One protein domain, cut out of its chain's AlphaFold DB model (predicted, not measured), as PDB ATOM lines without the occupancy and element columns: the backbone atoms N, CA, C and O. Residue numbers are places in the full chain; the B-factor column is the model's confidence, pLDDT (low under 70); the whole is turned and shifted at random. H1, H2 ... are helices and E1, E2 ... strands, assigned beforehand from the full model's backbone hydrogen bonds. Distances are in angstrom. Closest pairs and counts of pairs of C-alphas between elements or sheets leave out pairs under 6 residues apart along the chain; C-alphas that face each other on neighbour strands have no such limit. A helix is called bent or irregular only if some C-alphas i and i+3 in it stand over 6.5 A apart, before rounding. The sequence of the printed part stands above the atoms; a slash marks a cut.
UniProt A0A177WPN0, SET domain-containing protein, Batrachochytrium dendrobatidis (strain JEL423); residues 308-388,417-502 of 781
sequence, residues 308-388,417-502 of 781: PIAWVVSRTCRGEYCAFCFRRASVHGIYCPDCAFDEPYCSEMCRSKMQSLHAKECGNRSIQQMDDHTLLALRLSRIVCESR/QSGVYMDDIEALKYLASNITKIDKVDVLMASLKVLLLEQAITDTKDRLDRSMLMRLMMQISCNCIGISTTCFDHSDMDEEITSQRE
ATOM      1  N   PRO A 308      -1.005  -6.472  91.428       81.50
ATOM      2  CA  PRO A 308      -0.528  -7.238  92.570       81.50
ATOM      3  C   PRO A 308      -0.758  -8.739  92.359       81.50
ATOM      4  O   PRO A 308      -1.840  -9.148  91.943       81.50
ATOM      5  N   ILE A 309       0.212  -9.571  92.753       80.31
ATOM      6  CA  ILE A 309       0.030 -11.034  92.805       80.31
ATOM      7  C   ILE A 309      -1.067 -11.391  93.807       80.31
ATOM      8  O   ILE A 309      -1.905 -12.251  93.562       80.31
ATOM      9  N   ALA A 310      -1.035 -10.737  94.964       85.94
ATOM     10  CA  ALA A 310      -2.024 -10.889  96.014       85.94
ATOM     11  C   ALA A 310      -2.229  -9.551  96.710       85.94
ATOM     12  O   ALA A 310      -1.302  -8.742  96.810       85.94
ATOM     13  N   TRP A 311      -3.436  -9.344  97.226       91.81
ATOM     14  CA  TRP A 311      -3.819  -8.111  97.892       91.81
ATOM     15  C   TRP A 311      -4.863  -8.355  98.981       91.81
ATOM     16  O   TRP A 311      -5.534  -9.392  99.011       91.81
ATOM     17  N   VAL A 312      -4.997  -7.387  99.885       92.44
ATOM     18  CA  VAL A 312      -5.973  -7.380 100.981       92.44
ATOM     19  C   VAL A 312      -6.502  -5.976 101.228       92.44
ATOM     20  O   VAL A 312      -5.733  -5.016 101.185       92.44
ATOM     21  N   VAL A 313      -7.795  -5.871 101.545       90.12
ATOM     22  CA  VAL A 313      -8.378  -4.646 102.110       90.12
ATOM     23  C   VAL A 313      -7.943  -4.528 103.565       90.12
ATOM     24  O   VAL A 313      -8.051  -5.487 104.343       90.12
ATOM     25  N   SER A 314      -7.447  -3.341 103.908       89.38
ATOM     26  CA  SER A 314      -6.995  -3.000 105.249       89.38
ATOM     27  C   SER A 314      -8.092  -3.301 106.256       89.38
ATOM     28  O   SER A 314      -9.260  -2.981 106.021       89.38
ATOM     29  N   ARG A 315      -7.739  -3.898 107.397       84.56
ATOM     30  CA  ARG A 315      -8.688  -4.245 108.468       84.56
ATOM     31  C   ARG A 315      -9.588  -3.071 108.873       84.56
ATOM     32  O   ARG A 315     -10.755  -3.303 109.183       84.56
ATOM     33  N   THR A 316      -9.072  -1.840 108.871       81.62
ATOM     34  CA  THR A 316      -9.837  -0.625 109.210       81.62
ATOM     35  C   THR A 316     -10.824  -0.204 108.122       81.62
ATOM     36  O   THR A 316     -11.735   0.557 108.408       81.62
ATOM     37  N   CYS A 317     -10.654  -0.707 106.899       82.00
ATOM     38  CA  CYS A 317     -11.438  -0.369 105.709       82.00
ATOM     39  C   CYS A 317     -12.381  -1.508 105.263       82.00
ATOM     40  O   CYS A 317     -13.163  -1.344 104.325       82.00
ATOM     41  N   ARG A 318     -12.330  -2.685 105.904       82.25
ATOM     42  CA  ARG A 318     -13.251  -3.795 105.599       82.25
ATOM     43  C   ARG A 318     -14.695  -3.383 105.903       82.25
ATOM     44  O   ARG A 318     -14.956  -2.729 106.908       82.25
ATOM     45  N   GLY A 319     -15.620  -3.773 105.034       78.62
ATOM     46  CA  GLY A 319     -17.035  -3.395 105.099       78.62
ATOM     47  C   GLY A 319     -17.370  -2.112 104.339       78.62
ATOM     48  O   GLY A 319     -18.511  -1.934 103.932       78.62
ATOM     49  N   GLU A 320     -16.381  -1.254 104.085       78.62
ATOM     50  CA  GLU A 320     -16.583   0.023 103.391       78.62
ATOM     51  C   GLU A 320     -15.958   0.058 102.004       78.62
ATOM     52  O   GLU A 320     -16.378   0.854 101.174       78.62
ATOM     53  N   TYR A 321     -14.968  -0.793 101.736       84.25
ATOM     54  CA  TYR A 321     -14.231  -0.796 100.477       84.25
ATOM     55  C   TYR A 321     -14.306  -2.156  99.789       84.25
ATOM     56  O   TYR A 321     -14.295  -3.211 100.424       84.25
ATOM     57  N   CYS A 322     -14.388  -2.121  98.464       85.19
ATOM     58  CA  CYS A 322     -14.521  -3.283  97.616       85.19
ATOM     59  C   CYS A 322     -13.284  -4.176  97.719       85.19
ATOM     60  O   CYS A 322     -12.166  -3.726  97.474       85.19
ATOM     61  N   ALA A 323     -13.502  -5.465  97.977       87.56
ATOM     62  CA  ALA A 323     -12.439  -6.458  98.138       87.56
ATOM     63  C   ALA A 323     -11.563  -6.698  96.898       87.56
ATOM     64  O   ALA A 323     -10.458  -7.231  97.010       87.56
ATOM     65  N   PHE A 324     -12.054  -6.321  95.716       87.00
ATOM     66  CA  PHE A 324     -11.319  -6.457  94.462       87.00
ATOM     67  C   PHE A 324     -10.583  -5.169  94.080       87.00
ATOM     68  O   PHE A 324      -9.381  -5.183  93.853       87.00
ATOM     69  N   CYS A 325     -11.309  -4.053  93.993       81.56
ATOM     70  CA  CYS A 325     -10.809  -2.818  93.386       81.56
ATOM     71  C   CYS A 325     -10.535  -1.685  94.381       81.56
ATOM     72  O   CYS A 325     -10.226  -0.583  93.941       81.56
ATOM     73  N   PHE A 326     -10.687  -1.916  95.690       85.31
ATOM     74  CA  PHE A 326     -10.416  -0.935  96.753       85.31
ATOM     75  C   PHE A 326     -11.246   0.351  96.704       85.31
ATOM     76  O   PHE A 326     -10.959   1.294  97.434       85.31
ATOM     77  N   ARG A 327     -12.294   0.394  95.879       72.69
ATOM     78  CA  ARG A 327     -13.251   1.504  95.839       72.69
ATOM     79  C   ARG A 327     -14.174   1.474  97.030       72.69
ATOM     80  O   ARG A 327     -14.533   0.386  97.467       72.69
ATOM     81  N   ARG A 328     -14.645   2.630  97.488       73.88
ATOM     82  CA  ARG A 328     -15.706   2.659  98.493       73.88
ATOM     83  C   ARG A 328     -16.930   1.921  97.939       73.88
ATOM     84  O   ARG A 328     -17.417   2.231  96.854       73.88
ATOM     85  N   ALA A 329     -17.365   0.874  98.624       68.25
ATOM     86  CA  ALA A 329     -18.596   0.184  98.298       68.25
ATOM     87  C   ALA A 329     -19.762   1.101  98.676       68.25
ATOM     88  O   ALA A 329     -19.756   1.711  99.746       68.25
ATOM     89  N   SER A 330     -20.755   1.223  97.793       61.34
ATOM     90  CA  SER A 330     -21.970   1.971  98.112       61.34
ATOM     91  C   SER A 330     -22.683   1.340  99.313       61.34
ATOM     92  O   SER A 330     -22.428   0.188  99.680       61.34
ATOM     93  N   VAL A 331     -23.644   2.063  99.892       57.28
ATOM     94  CA  VAL A 331     -24.500   1.554 100.984       57.28
ATOM     95  C   VAL A 331     -25.212   0.238 100.595       57.28
ATOM     96  O   VAL A 331     -25.607  -0.540 101.459       57.28
ATOM     97  N   HIS A 332     -25.306  -0.053  99.292       60.62
ATOM     98  CA  HIS A 332     -25.868  -1.271  98.704       60.62
ATOM     99  C   HIS A 332     -24.809  -2.215  98.109       60.62
ATOM    100  O   HIS A 332     -25.089  -2.914  97.135       60.62
ATOM    101  N   GLY A 333     -23.588  -2.232  98.655       69.69
ATOM    102  CA  GLY A 333     -22.533  -3.152  98.226       69.69
ATOM    103  C   GLY A 333     -23.027  -4.601  98.117       69.69
ATOM    104  O   GLY A 333     -23.852  -5.060  98.905       69.69
ATOM    105  N   ILE A 334     -22.529  -5.328  97.122       81.31
ATOM    106  CA  ILE A 334     -22.866  -6.736  96.904       81.31
ATOM    107  C   ILE A 334     -22.046  -7.565  97.890       81.31
ATOM    108  O   ILE A 334     -20.824  -7.456  97.913       81.31
ATOM    109  N   TYR A 335     -22.697  -8.416  98.675       84.50
ATOM    110  CA  TYR A 335     -22.031  -9.334  99.601       84.50
ATOM    111  C   TYR A 335     -22.172 -10.778  99.122       84.50
ATOM    112  O   TYR A 335     -23.052 -11.115  98.326       84.50
ATOM    113  N   CYS A 336     -21.293 -11.652  99.612       79.50
ATOM    114  CA  CYS A 336     -21.490 -13.087  99.454       79.50
ATOM    115  C   CYS A 336     -22.711 -13.531 100.283       79.50
ATOM    116  O   CYS A 336     -22.761 -13.220 101.475       79.50
ATOM    117  N   PRO A 337     -23.684 -14.254  99.699       74.94
ATOM    118  CA  PRO A 337     -24.858 -14.718 100.441       74.94
ATOM    119  C   PRO A 337     -24.513 -15.821 101.454       74.94
ATOM    120  O   PRO A 337     -25.191 -15.958 102.470       74.94
ATOM    121  N   ASP A 338     -23.434 -16.569 101.206       73.88
ATOM    122  CA  ASP A 338     -23.114 -17.805 101.926       73.88
ATOM    123  C   ASP A 338     -22.142 -17.606 103.098       73.88
ATOM    124  O   ASP A 338     -21.967 -18.503 103.928       73.88
ATOM    125  N   CYS A 339     -21.501 -16.437 103.214       71.12
ATOM    126  CA  CYS A 339     -20.591 -16.165 104.322       71.12
ATOM    127  C   CYS A 339     -20.807 -14.807 104.985       71.12
ATOM    128  O   CYS A 339     -21.104 -13.796 104.363       71.12
ATOM    129  N   ALA A 340     -20.579 -14.776 106.300       57.00
ATOM    130  CA  ALA A 340     -20.575 -13.554 107.101       57.00
ATOM    131  C   ALA A 340     -19.222 -12.817 107.017       57.00
ATOM    132  O   ALA A 340     -18.694 -12.362 108.035       57.00
ATOM    133  N   PHE A 341     -18.612 -12.794 105.833       65.00
ATOM    134  CA  PHE A 341     -17.362 -12.086 105.594       65.00
ATOM    135  C   PHE A 341     -17.682 -10.625 105.245       65.00
ATOM    136  O   PHE A 341     -18.407 -10.378 104.287       65.00
ATOM    137  N   ASP A 342     -17.179  -9.668 106.036       65.88
ATOM    138  CA  ASP A 342     -17.438  -8.218 105.892       65.88
ATOM    139  C   ASP A 342     -16.652  -7.597 104.712       65.88
ATOM    140  O   ASP A 342     -16.046  -6.536 104.833       65.88
ATOM    141  N   GLU A 343     -16.602  -8.266 103.562       79.06
ATOM    142  CA  GLU A 343     -15.929  -7.772 102.356       79.06
ATOM    143  C   GLU A 343     -16.971  -7.511 101.253       79.06
ATOM    144  O   GLU A 343     -17.470  -8.465 100.650       79.06
ATOM    145  N   PRO A 344     -17.340  -6.238 100.997       85.12
ATOM    146  CA  PRO A 344     -18.291  -5.901  99.948       85.12
ATOM    147  C   PRO A 344     -17.646  -5.930  98.558       85.12
ATOM    148  O   PRO A 344     -16.431  -5.789  98.387       85.12
ATOM    149  N   TYR A 345     -18.488  -6.013  97.533       84.38
ATOM    150  CA  TYR A 345     -18.131  -5.810  96.136       84.38
ATOM    151  C   TYR A 345     -18.957  -4.665  95.550       84.38
ATOM    152  O   TYR A 345     -20.159  -4.571  95.782       84.38
ATOM    153  N   CYS A 346     -18.334  -3.792  94.757       78.19
ATOM    154  CA  CYS A 346     -19.057  -2.693  94.106       78.19
ATOM    155  C   CYS A 346     -19.847  -3.134  92.857       78.19
ATOM    156  O   CYS A 346     -20.671  -2.379  92.359       78.19
ATOM    157  N   SER A 347     -19.574  -4.326  92.316       81.00
ATOM    158  CA  SER A 347     -20.238  -4.871  91.127       81.00
ATOM    159  C   SER A 347     -20.112  -6.391  91.074       81.00
ATOM    160  O   SER A 347     -19.184  -6.969  91.648       81.00
ATOM    161  N   GLU A 348     -21.005  -7.037  90.322       83.00
ATOM    162  CA  GLU A 348     -20.961  -8.484  90.087       83.00
ATOM    163  C   GLU A 348     -19.675  -8.910  89.358       83.00
ATOM    164  O   GLU A 348     -19.112  -9.976  89.609       83.00
ATOM    165  N   MET A 349     -19.125  -8.030  88.517       84.44
ATOM    166  CA  MET A 349     -17.808  -8.220  87.910       84.44
ATOM    167  C   MET A 349     -16.698  -8.300  88.973       84.44
ATOM    168  O   MET A 349     -15.840  -9.172  88.907       84.44
ATOM    169  N   CYS A 350     -16.699  -7.412  89.970       84.00
ATOM    170  CA  CYS A 350     -15.709  -7.462  91.051       84.00
ATOM    171  C   CYS A 350     -15.878  -8.711  91.925       84.00
ATOM    172  O   CYS A 350     -14.880  -9.309  92.323       84.00
ATOM    173  N   ARG A 351     -17.125  -9.130  92.182       85.25
ATOM    174  CA  ARG A 351     -17.422 -10.370  92.910       85.25
ATOM    175  C   ARG A 351     -16.893 -11.593  92.161       85.25
ATOM    176  O   ARG A 351     -16.145 -12.381  92.729       85.25
ATOM    177  N   SER A 352     -17.219 -11.713  90.875       84.69
ATOM    178  CA  SER A 352     -16.778 -12.833  90.033       84.69
ATOM    179  C   SER A 352     -15.256 -12.907  89.890       84.69
ATOM    180  O   SER A 352     -14.701 -13.999  89.989       84.69
ATOM    181  N   LYS A 353     -14.556 -11.768  89.765       83.19
ATOM    182  CA  LYS A 353     -13.081 -11.735  89.746       83.19
ATOM    183  C   LYS A 353     -12.435 -12.228  91.046       83.19
ATOM    184  O   LYS A 353     -11.321 -12.737  91.004       83.19
ATOM    185  N   MET A 354     -13.122 -12.110  92.182       84.50
ATOM    186  CA  MET A 354     -12.651 -12.615  93.479       84.50
ATOM    187  C   MET A 354     -13.124 -14.036  93.792       84.50
ATOM    188  O   MET A 354     -12.688 -14.604  94.790       84.50
ATOM    189  N   GLN A 355     -13.989 -14.633  92.967       83.50
ATOM    190  CA  GLN A 355     -14.694 -15.868  93.309       83.50
ATOM    191  C   GLN A 355     -13.757 -17.050  93.587       83.50
ATOM    192  O   GLN A 355     -14.021 -17.811  94.514       83.50
ATOM    193  N   SER A 356     -12.666 -17.207  92.831       80.31
ATOM    194  CA  SER A 356     -11.715 -18.315  93.019       80.31
ATOM    195  C   SER A 356     -11.046 -18.273  94.395       80.31
ATOM    196  O   SER A 356     -11.002 -19.278  95.104       80.31
ATOM    197  N   LEU A 357     -10.588 -17.089  94.801       80.31
ATOM    198  CA  LEU A 357      -9.950 -16.865  96.092       80.31
ATOM    199  C   LEU A 357     -10.977 -16.885  97.229       80.31
ATOM    200  O   LEU A 357     -10.771 -17.541  98.251       80.31
ATOM    201  N   HIS A 358     -12.110 -16.213  97.023       83.38
ATOM    202  CA  HIS A 358     -13.188 -16.120  97.993       83.38
ATOM    203  C   HIS A 358     -13.807 -17.484  98.297       83.38
ATOM    204  O   HIS A 358     -14.067 -17.769  99.458       83.38
ATOM    205  N   ALA A 359     -13.991 -18.367  97.311       83.50
ATOM    206  CA  ALA A 359     -14.534 -19.710  97.533       83.50
ATOM    207  C   ALA A 359     -13.704 -20.517  98.546       83.50
ATOM    208  O   ALA A 359     -14.264 -21.245  99.362       83.50
ATOM    209  N   LYS A 360     -12.378 -20.329  98.553       79.44
ATOM    210  CA  LYS A 360     -11.461 -20.953  99.521       79.44
ATOM    211  C   LYS A 360     -11.444 -20.260 100.889       79.44
ATOM    212  O   LYS A 360     -10.938 -20.821 101.863       79.44
ATOM    213  N   GLU A 361     -11.939 -19.027 100.965       83.31
ATOM    214  CA  GLU A 361     -12.070 -18.202 102.179       83.31
ATOM    215  C   GLU A 361     -13.470 -18.268 102.798       83.31
ATOM    216  O   GLU A 361     -13.644 -17.976 103.983       83.31
ATOM    217  N   CYS A 362     -14.460 -18.660 102.001       83.69
ATOM    218  CA  CYS A 362     -15.872 -18.609 102.323       83.69
ATOM    219  C   CYS A 362     -16.165 -19.398 103.605       83.69
ATOM    220  O   CYS A 362     -15.785 -20.558 103.762       83.69
ATOM    221  N   GLY A 363     -16.803 -18.739 104.574       76.12
ATOM    222  CA  GLY A 363     -17.161 -19.338 105.863       76.12
ATOM    223  C   GLY A 363     -16.000 -19.526 106.854       76.12
ATOM    224  O   GLY A 363     -16.249 -19.912 108.003       76.12
ATOM    225  N   ASN A 364     -14.753 -19.206 106.485       77.38
ATOM    226  CA  ASN A 364     -13.595 -19.337 107.370       77.38
ATOM    227  C   ASN A 364     -13.544 -18.209 108.414       77.38
ATOM    228  O   ASN A 364     -13.065 -17.099 108.178       77.38
ATOM    229  N   ARG A 365     -14.014 -18.515 109.627       72.62
ATOM    230  CA  ARG A 365     -14.101 -17.544 110.730       72.62
ATOM    231  C   ARG A 365     -12.739 -17.084 111.261       72.62
ATOM    232  O   ARG A 365     -12.676 -16.026 111.887       72.62
ATOM    233  N   SER A 366     -11.663 -17.835 111.018       72.00
ATOM    234  CA  SER A 366     -10.311 -17.479 111.474       72.00
ATOM    235  C   SER A 366      -9.773 -16.236 110.760       72.00
ATOM    236  O   SER A 366      -9.011 -15.476 111.354       72.00
ATOM    237  N   ILE A 367     -10.240 -15.953 109.537       74.56
ATOM    238  CA  ILE A 367      -9.836 -14.771 108.757       74.56
ATOM    239  C   ILE A 367     -10.172 -13.461 109.488       74.56
ATOM    240  O   ILE A 367      -9.411 -12.497 109.429       74.56
ATOM    241  N   GLN A 368     -11.264 -13.424 110.260       68.75
ATOM    242  CA  GLN A 368     -11.640 -12.243 111.052       68.75
ATOM    243  C   GLN A 368     -10.618 -11.889 112.148       68.75
ATOM    244  O   GLN A 368     -10.676 -10.799 112.713       68.75
ATOM    245  N   GLN A 369      -9.712 -12.809 112.489       70.25
ATOM    246  CA  GLN A 369      -8.669 -12.614 113.501       70.25
ATOM    247  C   GLN A 369      -7.327 -12.202 112.873       70.25
ATOM    248  O   GLN A 369      -6.440 -11.731 113.581       70.25
ATOM    249  N   MET A 370      -7.187 -12.324 111.549       80.69
ATOM    250  CA  MET A 370      -5.946 -12.066 110.815       80.69
ATOM    251  C   MET A 370      -5.739 -10.583 110.537       80.69
ATOM    252  O   MET A 370      -6.670  -9.886 110.108       80.69
ATOM    253  N   ASP A 371      -4.542 -10.080 110.835       86.25
ATOM    254  CA  ASP A 371      -4.108  -8.762 110.364       86.25
ATOM    255  C   ASP A 371      -3.868  -8.796 108.845       86.25
ATOM    256  O   ASP A 371      -3.993  -9.848 108.207       86.25
ATOM    257  N   ASP A 372      -3.559  -7.647 108.253       89.81
ATOM    258  CA  ASP A 372      -3.422  -7.535 106.801       89.81
ATOM    259  C   ASP A 372      -2.279  -8.406 106.266       89.81
ATOM    260  O   ASP A 372      -2.461  -9.107 105.274       89.81
ATOM    261  N   HIS A 373      -1.134  -8.457 106.956       91.56
ATOM    262  CA  HIS A 373      -0.003  -9.299 106.548       91.56
ATOM    263  C   HIS A 373      -0.342 -10.791 106.635       91.56
ATOM    264  O   HIS A 373       0.050 -11.570 105.770       91.56
ATOM    265  N   THR A 374      -1.093 -11.195 107.659       89.69
ATOM    266  CA  THR A 374      -1.507 -12.586 107.857       89.69
ATOM    267  C   THR A 374      -2.528 -13.005 106.810       89.69
ATOM    268  O   THR A 374      -2.376 -14.059 106.203       89.69
ATOM    269  N   LEU A 375      -3.530 -12.174 106.516       89.56
ATOM    270  CA  LEU A 375      -4.480 -12.483 105.447       89.56
ATOM    271  C   LEU A 375      -3.796 -12.494 104.071       89.56
ATOM    272  O   LEU A 375      -4.063 -13.371 103.252       89.56
ATOM    273  N   LEU A 376      -2.858 -11.577 103.835       92.06
ATOM    274  CA  LEU A 376      -2.071 -11.543 102.604       92.06
ATOM    275  C   LEU A 376      -1.207 -12.805 102.458       92.06
ATOM    276  O   LEU A 376      -1.146 -13.379 101.372       92.06
ATOM    277  N   ALA A 377      -0.619 -13.298 103.553       90.62
ATOM    278  CA  ALA A 377       0.121 -14.558 103.576       90.62
ATOM    279  C   ALA A 377      -0.769 -15.771 103.271       90.62
ATOM    280  O   ALA A 377      -0.342 -16.654 102.530       90.62
ATOM    281  N   LEU A 378      -2.004 -15.798 103.786       88.06
ATOM    282  CA  LEU A 378      -2.987 -16.844 103.479       88.06
ATOM    283  C   LEU A 378      -3.368 -16.845 101.988       88.06
ATOM    284  O   LEU A 378      -3.467 -17.900 101.359       88.06
ATOM    285  N   ARG A 379      -3.584 -15.661 101.406       88.81
ATOM    286  CA  ARG A 379      -3.899 -15.516  99.977       88.81
ATOM    287  C   ARG A 379      -2.725 -15.968  99.113       88.81
ATOM    288  O   ARG A 379      -2.905 -16.815  98.243       88.81
ATOM    289  N   LEU A 380      -1.512 -15.508  99.420       85.31
ATOM    290  CA  LEU A 380      -0.293 -15.948  98.734       85.31
ATOM    291  C   LEU A 380      -0.061 -17.451  98.861       85.31
ATOM    292  O   LEU A 380       0.299 -18.080  97.871       85.31
ATOM    293  N   SER A 381      -0.285 -18.051 100.035       83.06
ATOM    294  CA  SER A 381      -0.080 -19.491 100.199       83.06
ATOM    295  C   SER A 381      -0.983 -20.307  99.281       83.06
ATOM    296  O   SER A 381      -0.525 -21.288  98.704       83.06
ATOM    297  N   ARG A 382      -2.236 -19.875  99.088       80.62
ATOM    298  CA  ARG A 382      -3.175 -20.528  98.165       80.62
ATOM    299  C   ARG A 382      -2.752 -20.378  96.713       80.62
ATOM    300  O   ARG A 382      -2.722 -21.378  96.008       80.62
ATOM    301  N   ILE A 383      -2.364 -19.172  96.296       78.62
ATOM    302  CA  ILE A 383      -1.891 -18.927  94.924       78.62
ATOM    303  C   ILE A 383      -0.640 -19.781  94.649       78.62
ATOM    304  O   ILE A 383      -0.543 -20.441  93.613       78.62
ATOM    305  N   VAL A 384       0.294 -19.858  95.607       75.44
ATOM    306  CA  VAL A 384       1.480 -20.724  95.498       75.44
ATOM    307  C   VAL A 384       1.076 -22.192  95.384       75.44
ATOM    308  O   VAL A 384       1.606 -22.890  94.524       75.44
ATOM    309  N   CYS A 385       0.128 -22.672  96.186       73.69
ATOM    310  CA  CYS A 385      -0.347 -24.053  96.111       73.69
ATOM    311  C   CYS A 385      -1.068 -24.379  94.795       73.69
ATOM    312  O   CYS A 385      -0.799 -25.428  94.218       73.69
ATOM    313  N   GLU A 386      -1.898 -23.478  94.270       69.69
ATOM    314  CA  GLU A 386      -2.563 -23.638  92.968       69.69
ATOM    315  C   GLU A 386      -1.554 -23.744  91.817       69.69
ATOM    316  O   GLU A 386      -1.708 -24.571  90.919       69.69
ATOM    317  N   SER A 387      -0.460 -22.979  91.880       63.91
ATOM    318  CA  SER A 387       0.603 -23.039  90.870       63.91
ATOM    319  C   SER A 387       1.395 -24.362  90.874       63.91
ATOM    320  O   SER A 387       1.974 -24.733  89.850       63.91
ATOM    321  N   ARG A 388       1.385 -25.131  91.981       57.28
ATOM    322  CA  ARG A 388       2.087 -26.431  92.110       57.28
ATOM    323  C   ARG A 388       1.506 -27.541  91.232       57.28
ATOM    324  O   ARG A 388       2.164 -28.556  91.039       57.28
ATOM    325  N   GLN A 417      16.039 -16.124  80.762       48.53
ATOM    326  CA  GLN A 417      17.268 -16.245  79.958       48.53
ATOM    327  C   GLN A 417      17.521 -15.023  79.051       48.53
ATOM    328  O   GLN A 417      18.673 -14.709  78.756       48.53
ATOM    329  N   SER A 418      16.470 -14.291  78.657       44.19
ATOM    330  CA  SER A 418      16.579 -13.026  77.916       44.19
ATOM    331  C   SER A 418      16.934 -11.827  78.811       44.19
ATOM    332  O   SER A 418      17.313 -10.762  78.319       44.19
ATOM    333  N   GLY A 419      16.913 -11.997  80.135       46.56
ATOM    334  CA  GLY A 419      17.250 -10.956  81.096       46.56
ATOM    335  C   GLY A 419      16.116 -10.001  81.415       46.56
ATOM    336  O   GLY A 419      16.394  -8.853  81.749       46.56
ATOM    337  N   VAL A 420      14.876 -10.473  81.308       53.06
ATOM    338  CA  VAL A 420      13.674  -9.784  81.788       53.06
ATOM    339  C   VAL A 420      13.385 -10.277  83.205       53.06
ATOM    340  O   VAL A 420      13.510 -11.476  83.457       53.06
ATOM    341  N   TYR A 421      13.059  -9.375  84.134       57.03
ATOM    342  CA  TYR A 421      12.656  -9.770  85.486       57.03
ATOM    343  C   TYR A 421      11.316 -10.510  85.423       57.03
ATOM    344  O   TYR A 421      10.426 -10.091  84.690       57.03
ATOM    345  N   MET A 422      11.197 -11.623  86.144       60.06
ATOM    346  CA  MET A 422       9.949 -12.380  86.229       60.06
ATOM    347  C   MET A 422       8.919 -11.532  86.985       60.06
ATOM    348  O   MET A 422       9.207 -11.063  88.082       60.06
ATOM    349  N   ASP A 423       7.737 -11.337  86.412       56.75
ATOM    350  CA  ASP A 423       6.598 -10.624  87.007       56.75
ATOM    351  C   ASP A 423       5.515 -11.592  87.524       56.75
ATOM    352  O   ASP A 423       4.397 -11.204  87.855       56.75
ATOM    353  N   ASP A 424       5.861 -12.876  87.616       62.47
ATOM    354  CA  ASP A 424       4.979 -13.959  88.021       62.47
ATOM    355  C   ASP A 424       5.266 -14.447  89.454       62.47
ATOM    356  O   ASP A 424       6.079 -13.907  90.212       62.47
ATOM    357  N   ILE A 425       4.583 -15.520  89.852       65.50
ATOM    358  CA  ILE A 425       4.725 -16.113  91.182       65.50
ATOM    359  C   ILE A 425       6.144 -16.616  91.484       65.50
ATOM    360  O   ILE A 425       6.511 -16.752  92.655       65.50
ATOM    361  N   GLU A 426       6.973 -16.879  90.467       66.19
ATOM    362  CA  GLU A 426       8.355 -17.297  90.672       66.19
ATOM    363  C   GLU A 426       9.225 -16.156  91.200       66.19
ATOM    364  O   GLU A 426      10.177 -16.408  91.945       66.19
ATOM    365  N   ALA A 427       8.864 -14.908  90.900       68.12
ATOM    366  CA  ALA A 427       9.544 -13.713  91.385       68.12
ATOM    367  C   ALA A 427       9.549 -13.619  92.920       68.12
ATOM    368  O   ALA A 427      10.526 -13.152  93.518       68.12
ATOM    369  N   LEU A 428       8.516 -14.164  93.583       70.06
ATOM    370  CA  LEU A 428       8.428 -14.241  95.046       70.06
ATOM    371  C   LEU A 428       9.648 -14.932  95.666       70.06
ATOM    372  O   LEU A 428      10.062 -14.576  96.767       70.06
ATOM    373  N   LYS A 429      10.281 -15.881  94.959       69.12
ATOM    374  CA  LYS A 429      11.485 -16.596  95.430       69.12
ATOM    375  C   LYS A 429      12.649 -15.643  95.712       69.12
ATOM    376  O   LYS A 429      13.500 -15.945  96.552       69.12
ATOM    377  N   TYR A 430      12.680 -14.506  95.023       71.25
ATOM    378  CA  TYR A 430      13.795 -13.569  95.024       71.25
ATOM    379  C   TYR A 430      13.502 -12.288  95.811       71.25
ATOM    380  O   TYR A 430      14.400 -11.454  95.953       71.25
ATOM    381  N   LEU A 431      12.299 -12.120  96.364       76.19
ATOM    382  CA  LEU A 431      11.990 -10.988  97.237       76.19
ATOM    383  C   LEU A 431      12.805 -11.046  98.531       76.19
ATOM    384  O   LEU A 431      13.015 -12.118  99.112       76.19
ATOM    385  N   ALA A 432      13.273  -9.880  98.980       77.25
ATOM    386  CA  ALA A 432      14.068  -9.771 100.194       77.25
ATOM    387  C   ALA A 432      13.224 -10.173 101.408       77.25
ATOM    388  O   ALA A 432      12.118  -9.681 101.582       77.25
ATOM    389  N   SER A 433      13.730 -11.061 102.259       72.12
ATOM    390  CA  SER A 433      13.046 -11.429 103.506       72.12
ATOM    391  C   SER A 433      13.642 -10.750 104.734       72.12
ATOM    392  O   SER A 433      13.059 -10.825 105.807       72.12
ATOM    393  N   ASN A 434      14.851 -10.187 104.613       70.38
ATOM    394  CA  ASN A 434      15.671  -9.723 105.734       70.38
ATOM    395  C   ASN A 434      15.747 -10.715 106.911       70.38
ATOM    396  O   ASN A 434      16.071 -10.303 108.020       70.38
ATOM    397  N   ILE A 435      15.519 -12.021 106.675       66.75
ATOM    398  CA  ILE A 435      15.327 -13.034 107.731       66.75
ATOM    399  C   ILE A 435      16.494 -13.088 108.736       66.75
ATOM    400  O   ILE A 435      16.321 -13.443 109.897       66.75
ATOM    401  N   THR A 436      17.690 -12.696 108.292       61.62
ATOM    402  CA  THR A 436      18.933 -12.681 109.072       61.62
ATOM    403  C   THR A 436      19.190 -11.377 109.835       61.62
ATOM    404  O   THR A 436      20.178 -11.301 110.559       61.62
ATOM    405  N   LYS A 437      18.366 -10.338 109.648       62.16
ATOM    406  CA  LYS A 437      18.553  -8.980 110.198       62.16
ATOM    407  C   LYS A 437      17.471  -8.570 111.209       62.16
ATOM    408  O   LYS A 437      17.481  -7.436 111.671       62.16
ATOM    409  N   ILE A 438      16.534  -9.462 111.513       63.03
ATOM    410  CA  ILE A 438      15.324  -9.167 112.292       63.03
ATOM    411  C   ILE A 438      15.544  -9.403 113.787       63.03
ATOM    412  O   ILE A 438      16.289 -10.304 114.183       63.03
ATOM    413  N   ASP A 439      14.863  -8.610 114.616       64.56
ATOM    414  CA  ASP A 439      14.870  -8.778 116.066       64.56
ATOM    415  C   ASP A 439      14.136 -10.065 116.500       64.56
ATOM    416  O   ASP A 439      13.231 -10.580 115.844       64.56
ATOM    417  N   LYS A 440      14.503 -10.606 117.662       59.69
ATOM    418  CA  LYS A 440      13.877 -11.811 118.226       59.69
ATOM    419  C   LYS A 440      12.369 -11.646 118.444       59.69
ATOM    420  O   LYS A 440      11.640 -12.633 118.331       59.69
ATOM    421  N   VAL A 441      11.903 -10.436 118.756       64.31
ATOM    422  CA  VAL A 441      10.477 -10.131 118.954       64.31
ATOM    423  C   VAL A 441       9.697 -10.307 117.652       64.31
ATOM    424  O   VAL A 441       8.652 -10.954 117.643       64.31
ATOM    425  N   ASP A 442      10.227  -9.818 116.540       64.88
ATOM    426  CA  ASP A 442       9.577  -9.911 115.232       64.88
ATOM    427  C   ASP A 442       9.528 -11.356 114.717       64.88
ATOM    428  O   ASP A 442       8.509 -11.791 114.179       64.88
ATOM    429  N   VAL A 443      10.583 -12.148 114.960       65.00
ATOM    430  CA  VAL A 443      10.583 -13.593 114.665       65.00
ATOM    431  C   VAL A 443       9.510 -14.324 115.479       65.00
ATOM    432  O   VAL A 443       8.811 -15.197 114.954       65.00
ATOM    433  N   LEU A 444       9.344 -13.969 116.758       65.62
ATOM    434  CA  LEU A 444       8.287 -14.525 117.603       65.62
ATOM    435  C   LEU A 444       6.898 -14.153 117.067       65.62
ATOM    436  O   LEU A 444       6.042 -15.029 116.931       65.62
ATOM    437  N   MET A 445       6.682 -12.886 116.704       69.75
ATOM    438  CA  MET A 445       5.417 -12.422 116.129       69.75
ATOM    439  C   MET A 445       5.099 -13.129 114.809       69.75
ATOM    440  O   MET A 445       3.978 -13.607 114.627       69.75
ATOM    441  N   ALA A 446       6.078 -13.274 113.915       69.75
ATOM    442  CA  ALA A 446       5.918 -14.028 112.675       69.75
ATOM    443  C   ALA A 446       5.568 -15.502 112.947       69.75
ATOM    444  O   ALA A 446       4.676 -16.052 112.303       69.75
ATOM    445  N   SER A 447       6.190 -16.124 113.955       67.81
ATOM    446  CA  SER A 447       5.905 -17.513 114.351       67.81
ATOM    447  C   SER A 447       4.457 -17.695 114.810       67.81
ATOM    448  O   SER A 447       3.793 -18.647 114.404       67.81
ATOM    449  N   LEU A 448       3.937 -16.759 115.610       73.00
ATOM    450  CA  LEU A 448       2.540 -16.772 116.054       73.00
ATOM    451  C   LEU A 448       1.564 -16.614 114.879       73.00
ATOM    452  O   LEU A 448       0.563 -17.326 114.812       73.00
ATOM    453  N   LYS A 449       1.877 -15.737 113.915       81.50
ATOM    454  CA  LYS A 449       1.073 -15.570 112.694       81.50
ATOM    455  C   LYS A 449       1.066 -16.838 111.838       81.50
ATOM    456  O   LYS A 449       0.016 -17.206 111.321       81.50
ATOM    457  N   VAL A 450       2.193 -17.549 111.737       77.19
ATOM    458  CA  VAL A 450       2.267 -18.845 111.035       77.19
ATOM    459  C   VAL A 450       1.367 -19.894 111.690       77.19
ATOM    460  O   VAL A 450       0.676 -20.619 110.981       77.19
ATOM    461  N   LEU A 451       1.298 -19.947 113.023       74.38
ATOM    462  CA  LEU A 451       0.374 -20.856 113.715       74.38
ATOM    463  C   LEU A 451      -1.097 -20.515 113.422       74.38
ATOM    464  O   LEU A 451      -1.901 -21.418 113.192       74.38
ATOM    465  N   LEU A 452      -1.447 -19.225 113.377       77.94
ATOM    466  CA  LEU A 452      -2.792 -18.779 112.996       77.94
ATOM    467  C   LEU A 452      -3.128 -19.140 111.537       77.94
ATOM    468  O   LEU A 452      -4.252 -19.548 111.248       77.94
ATOM    469  N   LEU A 453      -2.155 -19.031 110.627       80.31
ATOM    470  CA  LEU A 453      -2.295 -19.468 109.235       80.31
ATOM    471  C   LEU A 453      -2.570 -20.968 109.140       80.31
ATOM    472  O   LEU A 453      -3.499 -21.366 108.444       80.31
ATOM    473  N   GLU A 454      -1.820 -21.798 109.872       76.06
ATOM    474  CA  GLU A 454      -2.041 -23.250 109.883       76.06
ATOM    475  C   GLU A 454      -3.448 -23.622 110.358       76.06
ATOM    476  O   GLU A 454      -4.049 -24.541 109.813       76.06
ATOM    477  N   GLN A 455      -3.999 -22.897 111.337       74.94
ATOM    478  CA  GLN A 455      -5.373 -23.118 111.801       74.94
ATOM    479  C   GLN A 455      -6.431 -22.711 110.767       74.94
ATOM    480  O   GLN A 455      -7.546 -23.228 110.790       74.94
ATOM    481  N   ALA A 456      -6.114 -21.758 109.890       77.94
ATOM    482  CA  ALA A 456      -7.031 -21.289 108.859       77.94
ATOM    483  C   ALA A 456      -6.963 -22.121 107.571       77.94
ATOM    484  O   ALA A 456      -7.953 -22.172 106.844       77.94
ATOM    485  N   ILE A 457      -5.831 -22.764 107.282       74.88
ATOM    486  CA  ILE A 457      -5.670 -23.646 106.121       74.88
ATOM    487  C   ILE A 457      -6.237 -25.023 106.478       74.88
ATOM    488  O   ILE A 457      -5.555 -25.878 107.036       74.88
ATOM    489  N   THR A 458      -7.515 -25.231 106.169       69.12
ATOM    490  CA  THR A 458      -8.215 -26.495 106.447       69.12
ATOM    491  C   THR A 458      -8.005 -27.553 105.365       69.12
ATOM    492  O   THR A 458      -8.168 -28.737 105.642       69.12
ATOM    493  N   ASP A 459      -7.644 -27.151 104.142       69.62
ATOM    494  CA  ASP A 459      -7.365 -28.079 103.043       69.62
ATOM    495  C   ASP A 459      -5.880 -28.471 103.015       69.62
ATOM    496  O   ASP A 459      -4.987 -27.633 102.883       69.62
ATOM    497  N   THR A 460      -5.618 -29.775 103.098       63.75
ATOM    498  CA  THR A 460      -4.272 -30.353 102.995       63.75
ATOM    499  C   THR A 460      -3.573 -30.056 101.664       63.75
ATOM    500  O   THR A 460      -2.345 -29.970 101.647       63.75
ATOM    501  N   LYS A 461      -4.320 -29.849 100.568       65.56
ATOM    502  CA  LYS A 461      -3.759 -29.516  99.245       65.56
ATOM    503  C   LYS A 461      -3.216 -28.087  99.171       65.56
ATOM    504  O   LYS A 461      -2.276 -27.836  98.422       65.56
ATOM    505  N   ASP A 462      -3.749 -27.187  99.994       62.81
ATOM    506  CA  ASP A 462      -3.336 -25.782 100.074       62.81
ATOM    507  C   ASP A 462      -2.278 -25.537 101.173       62.81
ATOM    508  O   ASP A 462      -1.924 -24.389 101.465       62.81
ATOM    509  N   ARG A 463      -1.734 -26.597 101.788       69.31
ATOM    510  CA  ARG A 463      -0.807 -26.477 102.918       69.31
ATOM    511  C   ARG A 463       0.647 -26.307 102.468       69.31
ATOM    512  O   ARG A 463       1.289 -27.225 101.954       69.31
ATOM    513  N   LEU A 464       1.194 -25.123 102.732       70.31
ATOM    514  CA  LEU A 464       2.637 -24.883 102.723       70.31
ATOM    515  C   LEU A 464       3.277 -25.383 104.024       70.31
ATOM    516  O   LEU A 464       2.623 -25.452 105.065       70.31
ATOM    517  N   ASP A 465       4.565 -25.720 103.975       69.38
ATOM    518  CA  ASP A 465       5.310 -26.038 105.187       69.38
ATOM    519  C   ASP A 465       5.546 -24.763 106.023       69.38
ATOM    520  O   ASP A 465       5.534 -23.629 105.532       69.38
ATOM    521  N   ARG A 466       5.775 -24.938 107.328       69.00
ATOM    522  CA  ARG A 466       5.988 -23.809 108.248       69.00
ATOM    523  C   ARG A 466       7.173 -22.937 107.840       69.00
ATOM    524  O   ARG A 466       7.151 -21.735 108.083       69.00
ATOM    525  N   SER A 467       8.193 -23.537 107.224       66.38
ATOM    526  CA  SER A 467       9.387 -22.819 106.778       66.38
ATOM    527  C   SER A 467       9.073 -21.862 105.620       66.38
ATOM    528  O   SER A 467       9.503 -20.704 105.654       66.38
ATOM    529  N   MET A 468       8.246 -22.278 104.651       72.12
ATOM    530  CA  MET A 468       7.770 -21.395 103.589       72.12
ATOM    531  C   MET A 468       6.789 -20.351 104.110       72.12
ATOM    532  O   MET A 468       6.901 -19.196 103.712       72.12
ATOM    533  N   LEU A 469       5.866 -20.710 105.010       76.44
ATOM    534  CA  LEU A 469       4.944 -19.737 105.613       76.44
ATOM    535  C   LEU A 469       5.704 -18.642 106.372       76.44
ATOM    536  O   LEU A 469       5.393 -17.459 106.231       76.44
ATOM    537  N   MET A 470       6.746 -19.021 107.115       75.12
ATOM    538  CA  MET A 470       7.647 -18.076 107.776       75.12
ATOM    539  C   MET A 470       8.355 -17.177 106.760       75.12
ATOM    540  O   MET A 470       8.386 -15.959 106.923       75.12
ATOM    541  N   ARG A 471       8.895 -17.753 105.678       75.38
ATOM    542  CA  ARG A 471       9.537 -16.964 104.622       75.38
ATOM    543  C   ARG A 471       8.569 -15.973 103.978       75.38
ATOM    544  O   ARG A 471       8.945 -14.814 103.835       75.38
ATOM    545  N   LEU A 472       7.358 -16.406 103.628       80.50
ATOM    546  CA  LEU A 472       6.331 -15.537 103.050       80.50
ATOM    547  C   LEU A 472       5.999 -14.388 103.999       80.50
ATOM    548  O   LEU A 472       5.994 -13.241 103.570       80.50
ATOM    549  N   MET A 473       5.808 -14.670 105.291       83.31
ATOM    550  CA  MET A 473       5.556 -13.634 106.295       83.31
ATOM    551  C   MET A 473       6.672 -12.583 106.319       83.31
ATOM    552  O   MET A 473       6.399 -11.385 106.321       83.31
ATOM    553  N   MET A 474       7.931 -13.025 106.278       78.31
ATOM    554  CA  MET A 474       9.070 -12.111 106.277       78.31
ATOM    555  C   MET A 474       9.202 -11.318 104.974       78.31
ATOM    556  O   MET A 474       9.509 -10.130 105.004       78.31
ATOM    557  N   GLN A 475       8.924 -11.942 103.831       82.94
ATOM    558  CA  GLN A 475       8.905 -11.256 102.539       82.94
ATOM    559  C   GLN A 475       7.775 -10.227 102.463       82.94
ATOM    560  O   GLN A 475       8.002  -9.125 101.978       82.94
ATOM    561  N   ILE A 476       6.588 -10.525 102.989       88.75
ATOM    562  CA  ILE A 476       5.478  -9.565 103.037       88.75
ATOM    563  C   ILE A 476       5.882  -8.329 103.838       88.75
ATOM    564  O   ILE A 476       5.736  -7.213 103.345       88.75
ATOM    565  N   SER A 477       6.470  -8.516 105.021       83.38
ATOM    566  CA  SER A 477       6.925  -7.405 105.864       83.38
ATOM    567  C   SER A 477       7.954  -6.498 105.177       83.38
ATOM    568  O   SER A 477       8.040  -5.327 105.521       83.38
ATOM    569  N   CYS A 478       8.717  -7.020 104.212       81.06
ATOM    570  CA  CYS A 478       9.755  -6.281 103.488       81.06
ATOM    571  C   CYS A 478       9.362  -5.831 102.076       81.06
ATOM    572  O   CYS A 478      10.174  -5.182 101.432       81.06
ATOM    573  N   ASN A 479       8.215  -6.238 101.529       85.69
ATOM    574  CA  ASN A 479       7.900  -5.981 100.113       85.69
ATOM    575  C   ASN A 479       6.428  -5.631  99.868       85.69
ATOM    576  O   ASN A 479       6.057  -5.350  98.729       85.69
ATOM    577  N   CYS A 480       5.571  -5.654 100.894       89.56
ATOM    578  CA  CYS A 480       4.197  -5.195 100.726       89.56
ATOM    579  C   CYS A 480       4.155  -3.692 100.448       89.56
ATOM    580  O   CYS A 480       4.815  -2.891 101.109       89.56
ATOM    581  N   ILE A 481       3.353  -3.322  99.456       88.12
ATOM    582  CA  ILE A 481       3.119  -1.936  99.068       88.12
ATOM    583  C   ILE A 481       1.719  -1.559  99.536       88.12
ATOM    584  O   ILE A 481       0.758  -2.308  99.325       88.12
ATOM    585  N   GLY A 482       1.616  -0.415 100.215       88.19
ATOM    586  CA  GLY A 482       0.339   0.154 100.625       88.19
ATOM    587  C   GLY A 482      -0.475   0.582  99.410       88.19
ATOM    588  O   GLY A 482       0.047   1.222  98.504       88.19
ATOM    589  N   ILE A 483      -1.752   0.216  99.400       87.19
ATOM    590  CA  ILE A 483      -2.731   0.711  98.437       87.19
ATOM    591  C   ILE A 483      -3.499   1.806  99.161       87.19
ATOM    592  O   ILE A 483      -4.076   1.554 100.223       87.19
ATOM    593  N   SER A 484      -3.470   3.007  98.602       80.31
ATOM    594  CA  SER A 484      -4.112   4.178  99.178       80.31
ATOM    595  C   SER A 484      -5.157   4.740  98.231       80.31
ATOM    596  O   SER A 484      -5.039   4.627  97.014       80.31
ATOM    597  N   THR A 485      -6.167   5.380  98.805       69.75
ATOM    598  CA  THR A 485      -7.068   6.272  98.083       69.75
ATOM    599  C   THR A 485      -7.087   7.625  98.772       69.75
ATOM    600  O   THR A 485      -6.870   7.722  99.980       69.75
ATOM    601  N   THR A 486      -7.364   8.674  98.016       62.50
ATOM    602  CA  THR A 486      -7.623  10.001  98.561       62.50
ATOM    603  C   THR A 486      -9.101  10.079  98.933       62.50
ATOM    604  O   THR A 486      -9.979   9.842  98.103       62.50
ATOM    605  N   CYS A 487      -9.413  10.346 100.197       52.38
ATOM    606  CA  CYS A 487     -10.769  10.678 100.613       52.38
ATOM    607  C   CYS A 487     -10.878  12.178 100.864       52.38
ATOM    608  O   CYS A 487      -9.927  12.827 101.304       52.38
ATOM    609  N   PHE A 488     -12.069  12.691 100.606       50.03
ATOM    610  CA  PHE A 488     -12.490  14.008 101.043       50.03
ATOM    611  C   PHE A 488     -13.430  13.774 102.219       50.03
ATOM    612  O   PHE A 488     -14.267  12.863 102.158       50.03
ATOM    613  N   ASP A 489     -13.272  14.534 103.298       39.19
ATOM    614  CA  ASP A 489     -14.249  14.524 104.381       39.19
ATOM    615  C   ASP A 489     -15.552  15.135 103.850       39.19
ATOM    616  O   ASP A 489     -15.786  16.335 103.874       39.19
ATOM    617  N   HIS A 490     -16.417  14.274 103.310       35.09
ATOM    618  CA  HIS A 490     -17.749  14.629 102.817       35.09
ATOM    619  C   HIS A 490     -18.735  14.942 103.957       35.09
ATOM    620  O   HIS A 490     -19.945  14.939 103.727       35.09
ATOM    621  N   SER A 491     -18.259  15.156 105.190       30.25
ATOM    622  CA  SER A 491     -19.128  15.550 106.300       30.25
ATOM    623  C   SER A 491     -19.731  16.934 106.101       30.25
ATOM    624  O   SER A 491     -20.788  17.177 106.664       30.25
ATOM    625  N   ASP A 492     -19.146  17.773 105.246       31.05
ATOM    626  CA  ASP A 492     -19.729  19.043 104.844       31.05
ATOM    627  C   ASP A 492     -19.391  19.296 103.364       31.05
ATOM    628  O   ASP A 492     -18.285  19.702 103.017       31.05
ATOM    629  N   MET A 493     -20.368  19.119 102.466       31.05
ATOM    630  CA  MET A 493     -20.302  19.594 101.065       31.05
ATOM    631  C   MET A 493     -20.152  21.134 100.964       31.05
ATOM    632  O   MET A 493     -20.142  21.689  99.868       31.05
ATOM    633  N   ASP A 494     -20.004  21.806 102.108       33.50
ATOM    634  CA  ASP A 494     -19.801  23.235 102.295       33.50
ATOM    635  C   ASP A 494     -18.345  23.607 102.672       33.50
ATOM    636  O   ASP A 494     -18.072  24.787 102.884       33.50
ATOM    637  N   GLU A 495     -17.372  22.688 102.736       36.38
ATOM    638  CA  GLU A 495     -15.960  23.062 102.952       36.38
ATOM    639  C   GLU A 495     -15.229  23.365 101.627       36.38
ATOM    640  O   GLU A 495     -14.901  22.485 100.838       36.38
ATOM    641  N   GLU A 496     -14.958  24.651 101.377       46.62
ATOM    642  CA  GLU A 496     -14.287  25.174 100.166       46.62
ATOM    643  C   GLU A 496     -12.759  24.947 100.149       46.62
ATOM    644  O   GLU A 496     -12.111  25.146  99.122       46.62
ATOM    645  N   ILE A 497     -12.180  24.483 101.260       46.94
ATOM    646  CA  ILE A 497     -10.814  23.954 101.339       46.94
ATOM    647  C   ILE A 497     -10.950  22.537 101.881       46.94
ATOM    648  O   ILE A 497     -10.974  22.314 103.087       46.94
ATOM    649  N   THR A 498     -11.120  21.568 100.985       41.47
ATOM    650  CA  THR A 498     -11.279  20.181 101.410       41.47
ATOM    651  C   THR A 498      -9.962  19.657 101.977       41.47
ATOM    652  O   THR A 498      -8.911  19.707 101.330       41.47
ATOM    653  N   SER A 499     -10.005  19.130 103.202       43.28
ATOM    654  CA  SER A 499      -8.877  18.376 103.734       43.28
ATOM    655  C   SER A 499      -8.775  17.054 102.959       43.28
ATOM    656  O   SER A 499      -9.582  16.133 103.086       43.28
ATOM    657  N   GLN A 500      -7.806  16.983 102.047       51.53
ATOM    658  CA  GLN A 500      -7.526  15.763 101.299       51.53
ATOM    659  C   GLN A 500      -6.742  14.820 102.208       51.53
ATOM    660  O   GLN A 500      -5.574  15.065 102.520       51.53
ATOM    661  N   ARG A 501      -7.373  13.725 102.634       56.41
ATOM    662  CA  ARG A 501      -6.719  12.709 103.460       56.41
ATOM    663  C   ARG A 501      -6.418  11.473 102.626       56.41
ATOM    664  O   ARG A 501      -7.290  10.888 101.992       56.41
ATOM    665  N   GLU A 502      -5.165  11.044 102.645       66.69
ATOM    666  CA  GLU A 502      -4.786   9.744 102.100       66.69
ATOM    667  C   GLU A 502      -5.181   8.646 103.102       66.69
ATOM    668  O   GLU A 502      -4.709   8.617 104.242       66.69
TER     669      GLU A 502
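This is residues 308 to 388 and 417 to 502 of the 781 residues of the protein "SET domain-containing protein" of Batrachochytrium dendrobatidis (strain JEL423) (UniProt A0A177WPN0). Three helices, H3, H5 and H6, pack on one another at steep angles to make a small core, from which one long strand, E2, runs out as an arm and folds back as the short strand E3. On one side of this core lies a looser part made of E1, H1 and a long looping stretch, residues 314 to 347; only residues 491 to 497, at the turn of the arm, stick out free. The printed part has 167 residues with six named helices and three named strands, in the order E1, H1, H2, H3, H4, H5, H6, E2, E3, and its class is mostly helix. The one sheet has the order E2 - E3 and is antiparallel, while E1 pairs with no named strand. The whole is only just compact, close to loose, with a radius of gyration of the C-alphas of 18.0 A and spans of 54 by 41 by 38 A.

E1, residues 310 to 313, has 9 pairs of C-alphas within 8 A of H3, residues 372 to 387; the closest are those of Val 312 and Leu 376, 5.9 A apart. H1, residues 348 to 361, is close to H3 but not clearly touching, about perpendicular at 86 degrees, with the C-alphas of Leu 357 and Arg 379 closest at 7.3 A. H2, residues 365 to 369, touches residues 452 to 456 of H5, residues 440 to 456; the closest C-alphas are those of Ser 366 and Ala 456, 5.7 A apart. H3 and H5 touch with residues 374 to 378 and 449 to 453 alone, at a steep tilt of 57 degrees, the same way; the C-alphas of Thr 374 and Lys 449 are closest at 6.2 A. H3 touches H6, residues 466 to 479, at a steep tilt of 60 degrees, opposite ways, with the C-alphas of Ala 377 and Met 473 closest at 6.1 A. H4, residues 425 to 430, is close to H3 but not clearly touching, the C-alphas of Val 384 and Ile 425 being closest at 7.1 A; H4 and H6 are near each other. H5 touches H6 with residues 446 to 450 alone, at a steep tilt of 63 degrees, opposite ways; the C-alphas of Val 450 and Leu 469 are closest at 6.1 A. The helix packing is mostly crossed. E2, residues 480 to 488, and E3, residues 500 to 502, form a hairpin, antiparallel at 161 degrees, with N 487 and O 501 at 2.8 A and N 501 and O 487 at 3.0 A, within hydrogen-bond range. E1 and E2 are near each other, while E3 is apart from H3 and H6. Every O i to N i+4 pair is within hydrogen-bond range in H3, H5 and H6; the counts are 7 of 10 in H1, 0 of 1 in H2 and 0 of 2 in H4, where the O i to N i+3 counts are 2 of 2 in H2 and 3 of 3 in H4.

E1 begins at C-alpha 310, (-2.024, -10.889, 96.014), and is 10.8 A long. H1 measures 17.9 A and is irregular, C-alphas 353 and 356 being 7.5 A apart. H3 measures 22.6 A, H5 24.8 A and H6 19.7 A; H5 begins at C-alpha 440, (13.877, -11.811, 118.226). E2 measures 25.4 A, and E3 ends at C-alpha 502, (-4.786, 9.744, 102.100).

The C-alphas farthest apart are those of Gln 417 and Asp 494, 58.6 A. Residues 389 to 416 are cut out, and C-alphas 388 and 417 are 22.0 A apart across the cut. The links E1 to H1 and E2 to E3 are long. The mean pLDDT of the printed part is 72.4, and 64 residues are under 70, among them residues 417 to 427, 435 to 447 and 485 to 502.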